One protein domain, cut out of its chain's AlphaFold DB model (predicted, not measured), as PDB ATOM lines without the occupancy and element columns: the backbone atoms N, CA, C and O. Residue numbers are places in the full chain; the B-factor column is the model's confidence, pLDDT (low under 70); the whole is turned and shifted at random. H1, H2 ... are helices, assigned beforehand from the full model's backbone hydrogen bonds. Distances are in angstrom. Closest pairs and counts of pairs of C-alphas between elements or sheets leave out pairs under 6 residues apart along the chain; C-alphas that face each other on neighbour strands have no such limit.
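This is residues 32 to 119 of the 119 residues of an uncharacterized protein of Trueperella bialowiezensis (UniProt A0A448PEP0). Two long helices, H3 and H5, run side by side, opposite ways; H2 folds back on H3, H1 packs on H3, and H4 lies beside H1. The printed part has 88 residues with five named helices, H1 to H5, all helix. It is compact, radius of gyration of the C-alphas 13.4 A, and spans 43 by 21 by 18 A.

Find C-alpha 32 at (-113.574, 47.166, 11.966), where H1, residues 32 to 41, begins. Then come H2, residues 44 to 51, H3, 53 to 70, 26.5 A, and H4, 76 to 88. H5, residues 93 to 117, runs 35.9 A to C-alpha 117 at (-96.680, 68.819, 13.108).

H3 touches H5 at a shallow tilt of 29 degrees, closest C-alphas Ile 66 and Ala 102, 5.4 A apart. Every O i to N i+4 pair is within hydrogen-bond range in H1 and H2, 12 of 14 in H3, 7 of 9 in H4, 19 of 21 in H5.

The printed part has no cut; its links are tight; residues 116 to 119 are under pLDDT 70.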
ATOM      1  N   GLU A  32    -113.976  46.736  13.307       96.56
ATOM      2  CA  GLU A  32    -113.574  47.166  11.966       96.56
ATOM      3  C   GLU A  32    -114.775  47.642  11.147       96.56
ATOM      4  O   GLU A  32    -114.738  48.747  10.624       96.56
ATOM      5  N   GLU A  33    -115.873  46.880  11.119       95.75
ATOM      6  CA  GLU A  33    -117.106  47.297  10.428       95.75
ATOM      7  C   GLU A  33    -117.650  48.614  11.003       95.75
ATOM      8  O   GLU A  33    -118.051  49.511  10.265       95.75
ATOM      9  N   TYR A  34    -117.592  48.776  12.328       95.25
ATOM     10  CA  TYR A  34    -117.964  50.034  12.970       95.25
ATOM     11  C   TYR A  34    -117.036  51.194  12.577       95.25
ATOM     12  O   TYR A  34    -117.492  52.301  12.291       95.25
ATOM     13  N   ARG A  35    -115.724  50.949  12.535       96.12
ATOM     14  CA  ARG A  35    -114.723  51.938  12.123       96.12
ATOM     15  C   ARG A  35    -114.937  52.396  10.682       96.12
ATOM     16  O   ARG A  35    -114.833  53.588  10.408       96.12
ATOM     17  N   GLU A  36    -115.231  51.468   9.776       94.19
ATOM     18  CA  GLU A  36    -115.540  51.768   8.375       94.19
ATOM     19  C   GLU A  36    -116.810  52.622   8.256       94.19
ATOM     20  O   GLU A  36    -116.797  53.632   7.552       94.19
ATOM     21  N   ALA A  37    -117.856  52.314   9.028       93.75
ATOM     22  CA  ALA A  37    -119.054  53.153   9.085       93.75
ATOM     23  C   ALA A  37    -118.740  54.582   9.569       93.75
ATOM     24  O   ALA A  37    -119.230  55.557   9.003       93.75
ATOM     25  N   LEU A  38    -117.861  54.748  10.566       93.00
ATOM     26  CA  LEU A  38    -117.424  56.078  11.015       93.00
ATOM     27  C   LEU A  38    -116.665  56.852   9.924       93.00
ATOM     28  O   LEU A  38    -116.845  58.068   9.817       93.00
ATOM     29  N   VAL A  39    -115.837  56.171   9.119       92.81
ATOM     30  CA  VAL A  39    -115.139  56.774   7.968       92.81
ATOM     31  C   VAL A  39    -116.145  57.345   6.972       92.81
ATOM     32  O   VAL A  39    -115.982  58.488   6.536       92.81
ATOM     33  N   GLU A  40    -117.185  56.572   6.657       88.56
ATOM     34  CA  GLU A  40    -118.244  56.960   5.727       88.56
ATOM     35  C   GLU A  40    -119.071  58.136   6.267       88.56
ATOM     36  O   GLU A  40    -119.160  59.184   5.622       88.56
ATOM     37  N   VAL A  41    -119.609  58.008   7.485       87.69
ATOM     38  CA  VAL A  41    -120.497  59.012   8.101       87.69
ATOM     39  C   VAL A  41    -119.785  60.339   8.348       87.69
ATOM     40  O   VAL A  41    -120.361  61.405   8.140       87.69
ATOM     41  N   SER A  42    -118.517  60.289   8.758       84.50
ATOM     42  CA  SER A  42    -117.734  61.489   9.083       84.50
ATOM     43  C   SER A  42    -116.992  62.071   7.873       84.50
ATOM     44  O   SER A  42    -116.231  63.028   8.021       84.50
ATOM     45  N   ASN A  43    -117.192  61.504   6.676       84.81
ATOM     46  CA  ASN A  43    -116.531  61.911   5.432       84.81
ATOM     47  C   ASN A  43    -114.995  61.997   5.573       84.81
ATOM     48  O   ASN A  43    -114.341  62.922   5.074       84.81
ATOM     49  N   ILE A  44    -114.404  61.039   6.292       85.94
ATOM     50  CA  ILE A  44    -112.980  61.056   6.663       85.94
ATOM     51  C   ILE A  44    -112.074  60.997   5.438       85.94
ATOM     52  O   ILE A  44    -111.003  61.602   5.443       85.94
ATOM     53  N   ASP A  45    -112.498  60.343   4.362       85.44
ATOM     54  CA  ASP A  45    -111.703  60.281   3.134       85.44
ATOM     55  C   ASP A  45    -111.496  61.665   2.498       85.44
ATOM     56  O   ASP A  45    -110.436  61.938   1.920       85.44
ATOM     57  N   SER A  46    -112.447  62.588   2.688       84.25
ATOM     58  CA  SER A  46    -112.264  63.994   2.320       84.25
ATOM     59  C   SER A  46    -111.184  64.653   3.182       84.25
ATOM     60  O   SER A  46    -110.299  65.326   2.653       84.25
ATOM     61  N   TYR A  47    -111.203  64.428   4.500       80.62
ATOM     62  CA  TYR A  47    -110.180  64.951   5.411       80.62
ATOM     63  C   TYR A  47    -108.790  64.385   5.112       80.62
ATOM     64  O   TYR A  47    -107.829  65.148   5.046       80.62
ATOM     65  N   ARG A  48    -108.681  63.078   4.845       86.31
ATOM     66  CA  ARG A  48    -107.431  62.427   4.418       86.31
ATOM     67  C   ARG A  48    -106.874  63.059   3.149       86.31
ATOM     68  O   ARG A  48    -105.686  63.352   3.078       86.31
ATOM     69  N   SER A  49    -107.740  63.312   2.168       86.06
ATOM     70  CA  SER A  49    -107.342  63.943   0.905       86.06
ATOM     71  C   SER A  49    -106.873  65.390   1.086       86.06
ATOM     72  O   SER A  49    -106.001  65.846   0.352       86.06
ATOM     73  N   MET A  50    -107.446  66.121   2.049       84.00
ATOM     74  CA  MET A  50    -107.075  67.509   2.342       84.00
ATOM     75  C   MET A  50    -105.794  67.630   3.167       84.00
ATOM     76  O   MET A  50    -105.010  68.547   2.929       84.00
ATOM     77  N   LEU A  51    -105.614  66.751   4.153       83.12
ATOM     78  CA  LEU A  51    -104.486  66.796   5.079       83.12
ATOM     79  C   LEU A  51    -103.227  66.143   4.494       83.12
ATOM     80  O   LEU A  51    -102.132  66.562   4.833       83.12
ATOM     81  N   GLY A  52    -103.357  65.178   3.583       84.44
ATOM     82  CA  GLY A  52    -102.207  64.496   2.989       84.44
ATOM     83  C   GLY A  52    -101.780  63.243   3.756       84.44
ATOM     84  O   GLY A  52    -102.325  62.897   4.810       84.44
ATOM     85  N   GLU A  53    -100.826  62.507   3.182       85.38
ATOM     86  CA  GLU A  53    -100.383  61.207   3.705       85.38
ATOM     87  C   GLU A  53     -99.704  61.324   5.076       85.38
ATOM     88  O   GLU A  53     -99.841  60.426   5.906       85.38
ATOM     89  N   GLU A  54     -99.039  62.449   5.354       82.62
ATOM     90  CA  GLU A  54     -98.353  62.718   6.621       82.62
ATOM     91  C   GLU A  54     -99.285  62.713   7.840       82.62
ATOM     92  O   GLU A  54     -98.837  62.493   8.965       82.62
ATOM     93  N   HIS A  55    -100.586  62.914   7.621       84.00
ATOM     94  CA  HIS A  55    -101.592  62.997   8.674       84.00
ATOM     95  C   HIS A  55    -102.509  61.771   8.741       84.00
ATOM     96  O   HIS A  55    -103.385  61.716   9.606       84.00
ATOM     97  N   GLN A  56    -102.302  60.753   7.896       86.88
ATOM     98  CA  GLN A  56    -103.131  59.540   7.919       86.88
ATOM     99  C   GLN A  56    -103.065  58.814   9.261       86.88
ATOM    100  O   GLN A  56    -104.099  58.401   9.776       86.88
ATOM    101  N   GLN A  57    -101.879  58.731   9.869       88.50
ATOM    102  CA  GLN A  57    -101.725  58.101  11.180       88.50
ATOM    103  C   GLN A  57    -102.523  58.836  12.267       88.50
ATOM    104  O   GLN A  57    -103.119  58.195  13.129       88.50
ATOM    105  N   VAL A  58    -102.581  60.167  12.203       87.94
ATOM    106  CA  VAL A  58    -103.345  60.990  13.151       87.94
ATOM    107  C   VAL A  58    -104.843  60.730  13.003       87.94
ATOM    108  O   VAL A  58    -105.548  60.531  13.989       87.94
ATOM    109  N   ILE A  59    -105.324  60.671  11.760       90.38
ATOM    110  CA  ILE A  59    -106.722  60.368  11.431       90.38
ATOM    111  C   ILE A  59    -107.094  58.948  11.875       90.38
ATOM    112  O   ILE A  59    -108.168  58.730  12.432       90.38
ATOM    113  N   ASP A  60    -106.206  57.978  11.664       92.00
ATOM    114  CA  ASP A  60    -106.432  56.600  12.091       92.00
ATOM    115  C   ASP A  60    -106.460  56.481  13.619       92.00
ATOM    116  O   ASP A  60    -107.321  55.784  14.154       92.00
ATOM    117  N   ASN A  61    -105.581  57.198  14.326       91.50
ATOM    118  CA  ASN A  61    -105.591  57.274  15.788       91.50
ATOM    119  C   ASN A  61    -106.882  57.914  16.314       91.50
ATOM    120  O   ASN A  61    -107.457  57.416  17.279       91.50
ATOM    121  N   TYR A  62    -107.355  58.979  15.663       92.50
ATOM    122  CA  TYR A  62    -108.624  59.628  15.982       92.50
ATOM    123  C   TYR A  62    -109.807  58.655  15.858       92.50
ATOM    124  O   TYR A  62    -110.596  58.519  16.791       92.50
ATOM    125  N   LEU A  63    -109.891  57.913  14.750       94.44
ATOM    126  CA  LEU A  63    -110.942  56.912  14.544       94.44
ATOM    127  C   LEU A  63    -110.867  55.763  15.549       94.44
ATOM    128  O   LEU A  63    -111.887  55.356  16.099       94.44
ATOM    129  N   ASN A  64    -109.663  55.255  15.811       95.69
ATOM    130  CA  ASN A  64    -109.468  54.173  16.772       95.69
ATOM    131  C   ASN A  64    -109.837  54.614  18.193       95.69
ATOM    132  O   ASN A  64    -110.428  53.831  18.926       95.69
ATOM    133  N   CYS A  65    -109.554  55.868  18.558       95.56
ATOM    134  CA  CYS A  65    -109.971  56.448  19.831       95.56
ATOM    135  C   CYS A  65    -111.499  56.435  19.986       95.56
ATOM    136  O   CYS A  65    -111.993  55.976  21.013       95.56
ATOM    137  N   ILE A  66    -112.247  56.847  18.953       96.00
ATOM    138  CA  ILE A  66    -113.718  56.807  18.987       96.00
ATOM    139  C   ILE A  66    -114.201  55.365  19.136       96.00
ATOM    140  O   ILE A  66    -115.008  55.077  20.012       96.00
ATOM    141  N   VAL A  67    -113.678  54.447  18.317       97.00
ATOM    142  CA  VAL A  67    -114.056  53.028  18.368       97.00
ATOM    143  C   VAL A  67    -113.780  52.429  19.745       97.00
ATOM    144  O   VAL A  67    -114.629  51.726  20.280       97.00
ATOM    145  N   ASP A  68    -112.621  52.688  20.339       96.81
ATOM    146  CA  ASP A  68    -112.278  52.126  21.645       96.81
ATOM    147  C   ASP A  68    -113.115  52.712  22.787       96.81
ATOM    148  O   ASP A  68    -113.462  51.969  23.706       96.81
ATOM    149  N   ASP A  69    -113.487  53.992  22.711       96.31
ATOM    150  CA  ASP A  69    -114.319  54.649  23.724       96.31
ATOM    151  C   ASP A  69    -115.805  54.261  23.627       96.31
ATOM    152  O   ASP A  69    -116.485  54.203  24.649       96.31
ATOM    153  N   THR A  70    -116.337  53.998  22.427       97.19
ATOM    154  CA  THR A  70    -117.786  53.794  22.244       97.19
ATOM    155  C   THR A  70    -118.174  52.348  21.974       97.19
ATOM    156  O   THR A  70    -119.296  51.956  22.305       97.19
ATOM    157  N   TYR A  71    -117.286  51.533  21.385       96.25
ATOM    158  CA  TYR A  71    -117.678  50.238  20.836       96.25
ATOM    159  C   TYR A  71    -118.316  49.356  21.889       96.25
ATOM    160  O   TYR A  71    -119.403  48.873  21.633       96.25
ATOM    161  N   ASP A  72    -117.704  49.151  23.057       96.00
ATOM    162  CA  ASP A  72    -118.229  48.222  24.067       96.00
ATOM    163  C   ASP A  72    -119.554  48.699  24.685       96.00
ATOM    164  O   ASP A  72    -120.401  47.870  25.027       96.00
ATOM    165  N   GLU A  73    -119.761  50.013  24.754       95.88
ATOM    166  CA  GLU A  73    -120.936  50.642  25.359       95.88
ATOM    167  C   GLU A  73    -122.139  50.725  24.412       95.88
ATOM    168  O   GLU A  73    -123.282  50.595  24.863       95.88
ATOM    169  N   LEU A  74    -121.903  50.884  23.106       94.25
ATOM    170  CA  LEU A  74    -122.970  50.956  22.111       94.25
ATOM    171  C   LEU A  74    -123.682  49.604  21.948       94.25
ATOM    172  O   LEU A  74    -123.037  48.547  21.880       94.25
ATOM    173  N   PRO A  75    -125.019  49.583  21.836       93.12
ATOM    174  CA  PRO A  75    -125.731  48.357  21.520       93.12
ATOM    175  C   PRO A  75    -125.445  47.931  20.072       93.12
ATOM    176  O   PRO A  75    -125.205  48.756  19.191       93.12
ATOM    177  N   ALA A  76    -125.510  46.621  19.815       93.44
ATOM    178  CA  ALA A  76    -125.293  46.053  18.482       93.44
ATOM    179  C   ALA A  76    -126.184  46.698  17.411       93.44
ATOM    180  O   ALA A  76    -125.703  46.979  16.322       93.44
ATOM    181  N   SER A  77    -127.441  46.994  17.753       91.88
ATOM    182  CA  SER A  77    -128.408  47.628  16.856       91.88
ATOM    183  C   SER A  77    -128.002  49.035  16.419       91.88
ATOM    184  O   SER A  77    -128.236  49.394  15.273       91.88
ATOM    185  N   THR A  78    -127.378  49.826  17.297       92.94
ATOM    186  CA  THR A  78    -126.940  51.184  16.941       92.94
ATOM    187  C   THR A  78    -125.729  51.136  16.016       92.94
ATOM    188  O   THR A  78    -125.681  51.859  15.027       92.94
ATOM    189  N   ILE A  79    -124.777  50.236  16.284       93.81
ATOM    190  CA  ILE A  79    -123.647  50.006  15.371       93.81
ATOM    191  C   ILE A  79    -124.153  49.498  14.014       93.81
ATOM    192  O   ILE A  79    -123.689  49.961  12.979       93.81
ATOM    193  N   GLN A  80    -125.125  48.586  14.018       93.62
ATOM    194  CA  GLN A  80    -125.719  48.059  12.794       93.62
ATOM    195  C   GLN A  80    -126.446  49.150  11.996       93.62
ATOM    196  O   GLN A  80    -126.218  49.255  10.800       93.62
ATOM    197  N   SER A  81    -127.239  50.016  12.639       91.50
ATOM    198  CA  SER A  81    -127.890  51.140  11.944       91.50
ATOM    199  C   SER A  81    -126.870  52.132  11.380       91.50
ATOM    200  O   SER A  81    -127.056  52.630  10.279       91.50
ATOM    201  N   LEU A  82    -125.739  52.364  12.058       92.00
ATOM    202  CA  LEU A  82    -124.649  53.168  11.488       92.00
ATOM    203  C   LEU A  82    -124.044  52.542  10.229       92.00
ATOM    204  O   LEU A  82    -123.702  53.271   9.305       92.00
ATOM    205  N   ILE A  83    -123.926  51.216  10.177       92.81
ATOM    206  CA  ILE A  83    -123.432  50.496   8.996       92.81
ATOM    207  C   ILE A  83    -124.465  50.520   7.861       92.81
ATOM    208  O   ILE A  83    -124.100  50.728   6.707       92.81
ATOM    209  N   ASP A  84    -125.742  50.306   8.177       92.56
ATOM    210  CA  ASP A  84    -126.797  50.154   7.170       92.56
ATOM    211  C   ASP A  84    -127.303  51.501   6.628       92.56
ATOM    212  O   ASP A  84    -127.554  51.636   5.428       92.56
ATOM    213  N   ASP A  85    -127.443  52.497   7.506       89.94
ATOM    214  CA  ASP A  85    -128.108  53.775   7.223       89.94
ATOM    215  C   ASP A  85    -127.144  54.975   7.237       89.94
ATOM    216  O   ASP A  85    -127.509  56.077   6.806       89.94
ATOM    217  N   GLY A  86    -125.912  54.799   7.727       87.44
ATOM    218  CA  GLY A  86    -124.891  55.843   7.758       87.44
ATOM    219  C   GLY A  86    -125.368  57.118   8.460       87.44
ATOM    220  O   GLY A  86    -125.702  57.122   9.641       87.44
ATOM    221  N   VAL A  87    -125.414  58.235   7.726       77.06
ATOM    222  CA  VAL A  87    -125.870  59.544   8.244       77.06
ATOM    223  C   VAL A  87    -127.352  59.571   8.633       77.06
ATOM    224  O   VAL A  87    -127.785  60.497   9.317       77.06
ATOM    225  N   ALA A  88    -128.139  58.600   8.164       78.38
ATOM    226  CA  ALA A  88    -129.549  58.443   8.504       78.38
ATOM    227  C   ALA A  88    -129.771  57.473   9.676       78.38
ATOM    228  O   ALA A  88    -130.924  57.188   9.995       78.38
ATOM    229  N   ALA A  89    -128.697  56.979  10.302       81.44
ATOM    230  CA  ALA A  89    -128.782  56.035  11.403       81.44
ATOM    231  C   ALA A  89    -129.613  56.571  12.569       81.44
ATOM    232  O   ALA A  89    -129.465  57.717  13.007       81.44
ATOM    233  N   GLU A  90    -130.475  55.705  13.095       76.00
ATOM    234  CA  GLU A  90    -131.276  55.991  14.275       76.00
ATOM    235  C   GLU A  90    -130.544  55.476  15.519       76.00
ATOM    236  O   GLU A  90    -130.145  54.315  15.610       76.00
ATOM    237  N   GLY A  91    -130.376  56.351  16.507       79.50
ATOM    238  CA  GLY A  91    -129.769  56.028  17.794       79.50
ATOM    239  C   GLY A  91    -130.617  56.561  18.938       79.50
ATOM    240  O   GLY A  91    -131.427  57.477  18.766       79.50
ATOM    241  N   THR A  92    -130.437  56.000  20.132       88.50
ATOM    242  CA  THR A  92    -130.990  56.652  21.322       88.50
ATOM    243  C   THR A  92    -130.226  57.946  21.605       88.50
ATOM    244  O   THR A  92    -129.064  58.078  21.227       88.50
ATOM    245  N   GLU A  93    -130.843  58.895  22.316       91.38
ATOM    246  CA  GLU A  93    -130.165  60.133  22.747       91.38
ATOM    247  C   GLU A  93    -128.852  59.833  23.487       91.38
ATOM    248  O   GLU A  93    -127.840  60.477  23.242       91.38
ATOM    249  N   LYS A  94    -128.847  58.777  24.310       93.00
ATOM    250  CA  LYS A  94    -127.654  58.309  25.018       93.00
ATOM    251  C   LYS A  94    -126.559  57.819  24.066       93.00
ATOM    252  O   LYS A  94    -125.386  58.086  24.306       93.00
ATOM    253  N   ASP A  95    -126.921  57.072  23.028       92.81
ATOM    254  CA  ASP A  95    -125.938  56.547  22.076       92.81
ATOM    255  C   ASP A  95    -125.308  57.681  21.259       92.81
ATOM    256  O   ASP A  95    -124.103  57.678  21.019       92.81
ATOM    257  N   ILE A  96    -126.122  58.672  20.882       90.38
ATOM    258  CA  ILE A  96    -125.664  59.881  20.194       90.38
ATOM    259  C   ILE A  96    -124.720  60.671  21.107       90.38
ATOM    260  O   ILE A  96    -123.604  60.974  20.698       90.38
ATOM    261  N   GLU A  97    -125.113  60.929  22.358       94.19
ATOM    262  CA  GLU A  97    -124.287  61.648  23.339       94.19
ATOM    263  C   GLU A  97    -122.938  60.950  23.577       94.19
ATOM    264  O   GLU A  97    -121.899  61.608  23.684       94.19
ATOM    265  N   LEU A  98    -122.933  59.616  23.621       94.62
ATOM    266  CA  LEU A  98    -121.718  58.818  23.766       94.62
ATOM    267  C   LEU A  98    -120.770  59.016  22.572       94.62
ATOM    268  O   LEU A  98    -119.579  59.264  22.768       94.62
ATOM    269  N   ILE A  99    -121.294  58.946  21.343       92.19
ATOM    270  CA  ILE A  99    -120.510  59.163  20.118       92.19
ATOM    271  C   ILE A  99    -120.005  60.607  20.041       92.19
ATOM    272  O   ILE A  99    -118.831  60.824  19.742       92.19
ATOM    273  N   GLU A 100    -120.846  61.597  20.339       92.12
ATOM    274  CA  GLU A 100    -120.471  63.015  20.333       92.12
ATOM    275  C   GLU A 100    -119.386  63.320  21.372       92.12
ATOM    276  O   GLU A 100    -118.408  64.007  21.070       92.12
ATOM    277  N   THR A 101    -119.509  62.759  22.577       94.69
ATOM    278  CA  THR A 101    -118.516  62.917  23.649       94.69
ATOM    279  C   THR A 101    -117.175  62.304  23.258       94.69
ATOM    280  O   THR A 101    -116.136  62.948  23.430       94.69
ATOM    281  N   ALA A 102    -117.180  61.091  22.699       95.31
ATOM    282  CA  ALA A 102    -115.964  60.449  22.207       95.31
ATOM    283  C   ALA A 102    -115.340  61.249  21.054       95.31
ATOM    284  O   ALA A 102    -114.143  61.512  21.064       95.31
ATOM    285  N   THR A 103    -116.152  61.726  20.110       92.88
ATOM    286  CA  THR A 103    -115.713  62.568  18.986       92.88
ATOM    287  C   THR A 103    -115.042  63.850  19.482       92.88
ATOM    288  O   THR A 103    -113.947  64.179  19.030       92.88
ATOM    289  N   ALA A 104    -115.645  64.552  20.447       92.75
ATOM    290  CA  ALA A 104    -115.075  65.767  21.025       92.75
ATOM    291  C   ALA A 104    -113.747  65.484  21.745       92.75
ATOM    292  O   ALA A 104    -112.746  66.147  21.481       92.75
ATOM    293  N   LYS A 105    -113.717  64.455  22.601       93.31
ATOM    294  CA  LYS A 105    -112.522  64.044  23.353       93.31
ATOM    295  C   LYS A 105    -111.382  63.611  22.428       93.31
ATOM    296  O   LYS A 105    -110.245  64.039  22.603       93.31
ATOM    297  N   CYS A 106    -111.668  62.763  21.443       92.75
ATOM    298  CA  CYS A 106    -110.676  62.272  20.491       92.75
ATOM    299  C   CYS A 106    -110.244  63.372  19.507       92.75
ATOM    300  O   CYS A 106    -109.102  63.373  19.049       92.75
ATOM    301  N   GLY A 107    -111.118  64.340  19.214       88.69
ATOM    302  CA  GLY A 107    -110.818  65.499  18.371       88.69
ATOM    303  C   GLY A 107    -109.691  66.369  18.927       88.69
ATOM    304  O   GLY A 107    -108.862  66.854  18.156       88.69
ATOM    305  N   GLU A 108    -109.567  66.478  20.254       87.38
ATOM    306  CA  GLU A 108    -108.444  67.181  20.894       87.38
ATOM    307  C   GLU A 108    -107.081  66.571  20.513       87.38
ATOM    308  O   GLU A 108    -106.089  67.293  20.391       87.38
ATOM    309  N   MET A 109    -107.017  65.254  20.265       76.19
ATOM    310  CA  MET A 109    -105.792  64.588  19.797       76.19
ATOM    311  C   MET A 109    -105.443  65.000  18.366       76.19
ATOM    312  O   MET A 109    -104.284  65.299  18.078       76.19
ATOM    313  N   LEU A 110    -106.445  65.051  17.484       80.81
ATOM    314  CA  LEU A 110    -106.272  65.494  16.103       80.81
ATOM    315  C   LEU A 110    -105.766  66.942  16.063       80.81
ATOM    316  O   LEU A 110    -104.802  67.241  15.363       80.81
ATOM    317  N   GLU A 111    -106.359  67.834  16.857       82.44
ATOM    318  CA  GLU A 111    -105.925  69.233  16.940       82.44
ATOM    319  C   GLU A 111    -104.504  69.378  17.496       82.44
ATOM    320  O   GLU A 111    -103.697  70.128  16.939       82.44
ATOM    321  N   ALA A 112    -104.173  68.653  18.567       80.69
ATOM    322  CA  ALA A 112    -102.850  68.702  19.181       80.69
ATOM    323  C   ALA A 112    -101.751  68.206  18.228       80.69
ATOM    324  O   ALA A 112    -100.685  68.823  18.144       80.69
ATOM    325  N   GLU A 113    -102.001  67.128  17.484       74.81
ATOM    326  CA  GLU A 113    -101.033  66.590  16.525       74.81
ATOM    327  C   GLU A 113    -100.904  67.459  15.270       74.81
ATOM    328  O   GLU A 113     -99.782  67.699  14.821       74.81
ATOM    329  N   LEU A 114    -102.000  68.028  14.753       75.31
ATOM    330  CA  LEU A 114    -101.940  68.988  13.642       75.31
ATOM    331  C   LEU A 114    -101.171  70.265  14.024       75.31
ATOM    332  O   LEU A 114    -100.384  70.781  13.230       75.31
ATOM    333  N   GLN A 115    -101.334  70.762  15.253       76.62
ATOM    334  CA  GLN A 115    -100.565  71.908  15.761       76.62
ATOM    335  C   GLN A 115     -99.101  71.555  16.068       76.62
ATOM    336  O   GLN A 115     -98.220  72.409  15.951       76.62
ATOM    337  N   GLY A 116     -98.831  70.312  16.472       65.06
ATOM    338  CA  GLY A 116     -97.489  69.800  16.745       65.06
ATOM    339  C   GLY A 116     -96.666  69.544  15.481       65.06
ATOM    340  O   GLY A 116     -95.470  69.826  15.476       65.06
ATOM    341  N   ALA A 117     -97.303  69.073  14.408       55.62
ATOM    342  CA  ALA A 117     -96.680  68.819  13.108       55.62
ATOM    343  C   ALA A 117     -96.327  70.101  12.327       55.62
ATOM    344  O   ALA A 117     -95.503  70.063  11.418       55.62
ATOM    345  N   ALA A 118     -96.909  71.247  12.693       50.41
ATOM    346  CA  ALA A 118     -96.627  72.550  12.087       50.41
ATOM    347  C   ALA A 118     -95.339  73.238  12.609       50.41
ATOM    348  O   ALA A 118     -95.121  74.417  12.313       50.41
ATOM    349  N   LYS A 119     -94.507  72.548  13.407       42.03
ATOM    350  CA  LYS A 119     -93.244  73.065  13.966       42.03
ATOM    351  C   LYS A 119     -92.000  72.464  13.328       42.03
ATOM    352  O   LYS A 119     -91.954  71.230  13.156       42.03
TER     353      LYS A 119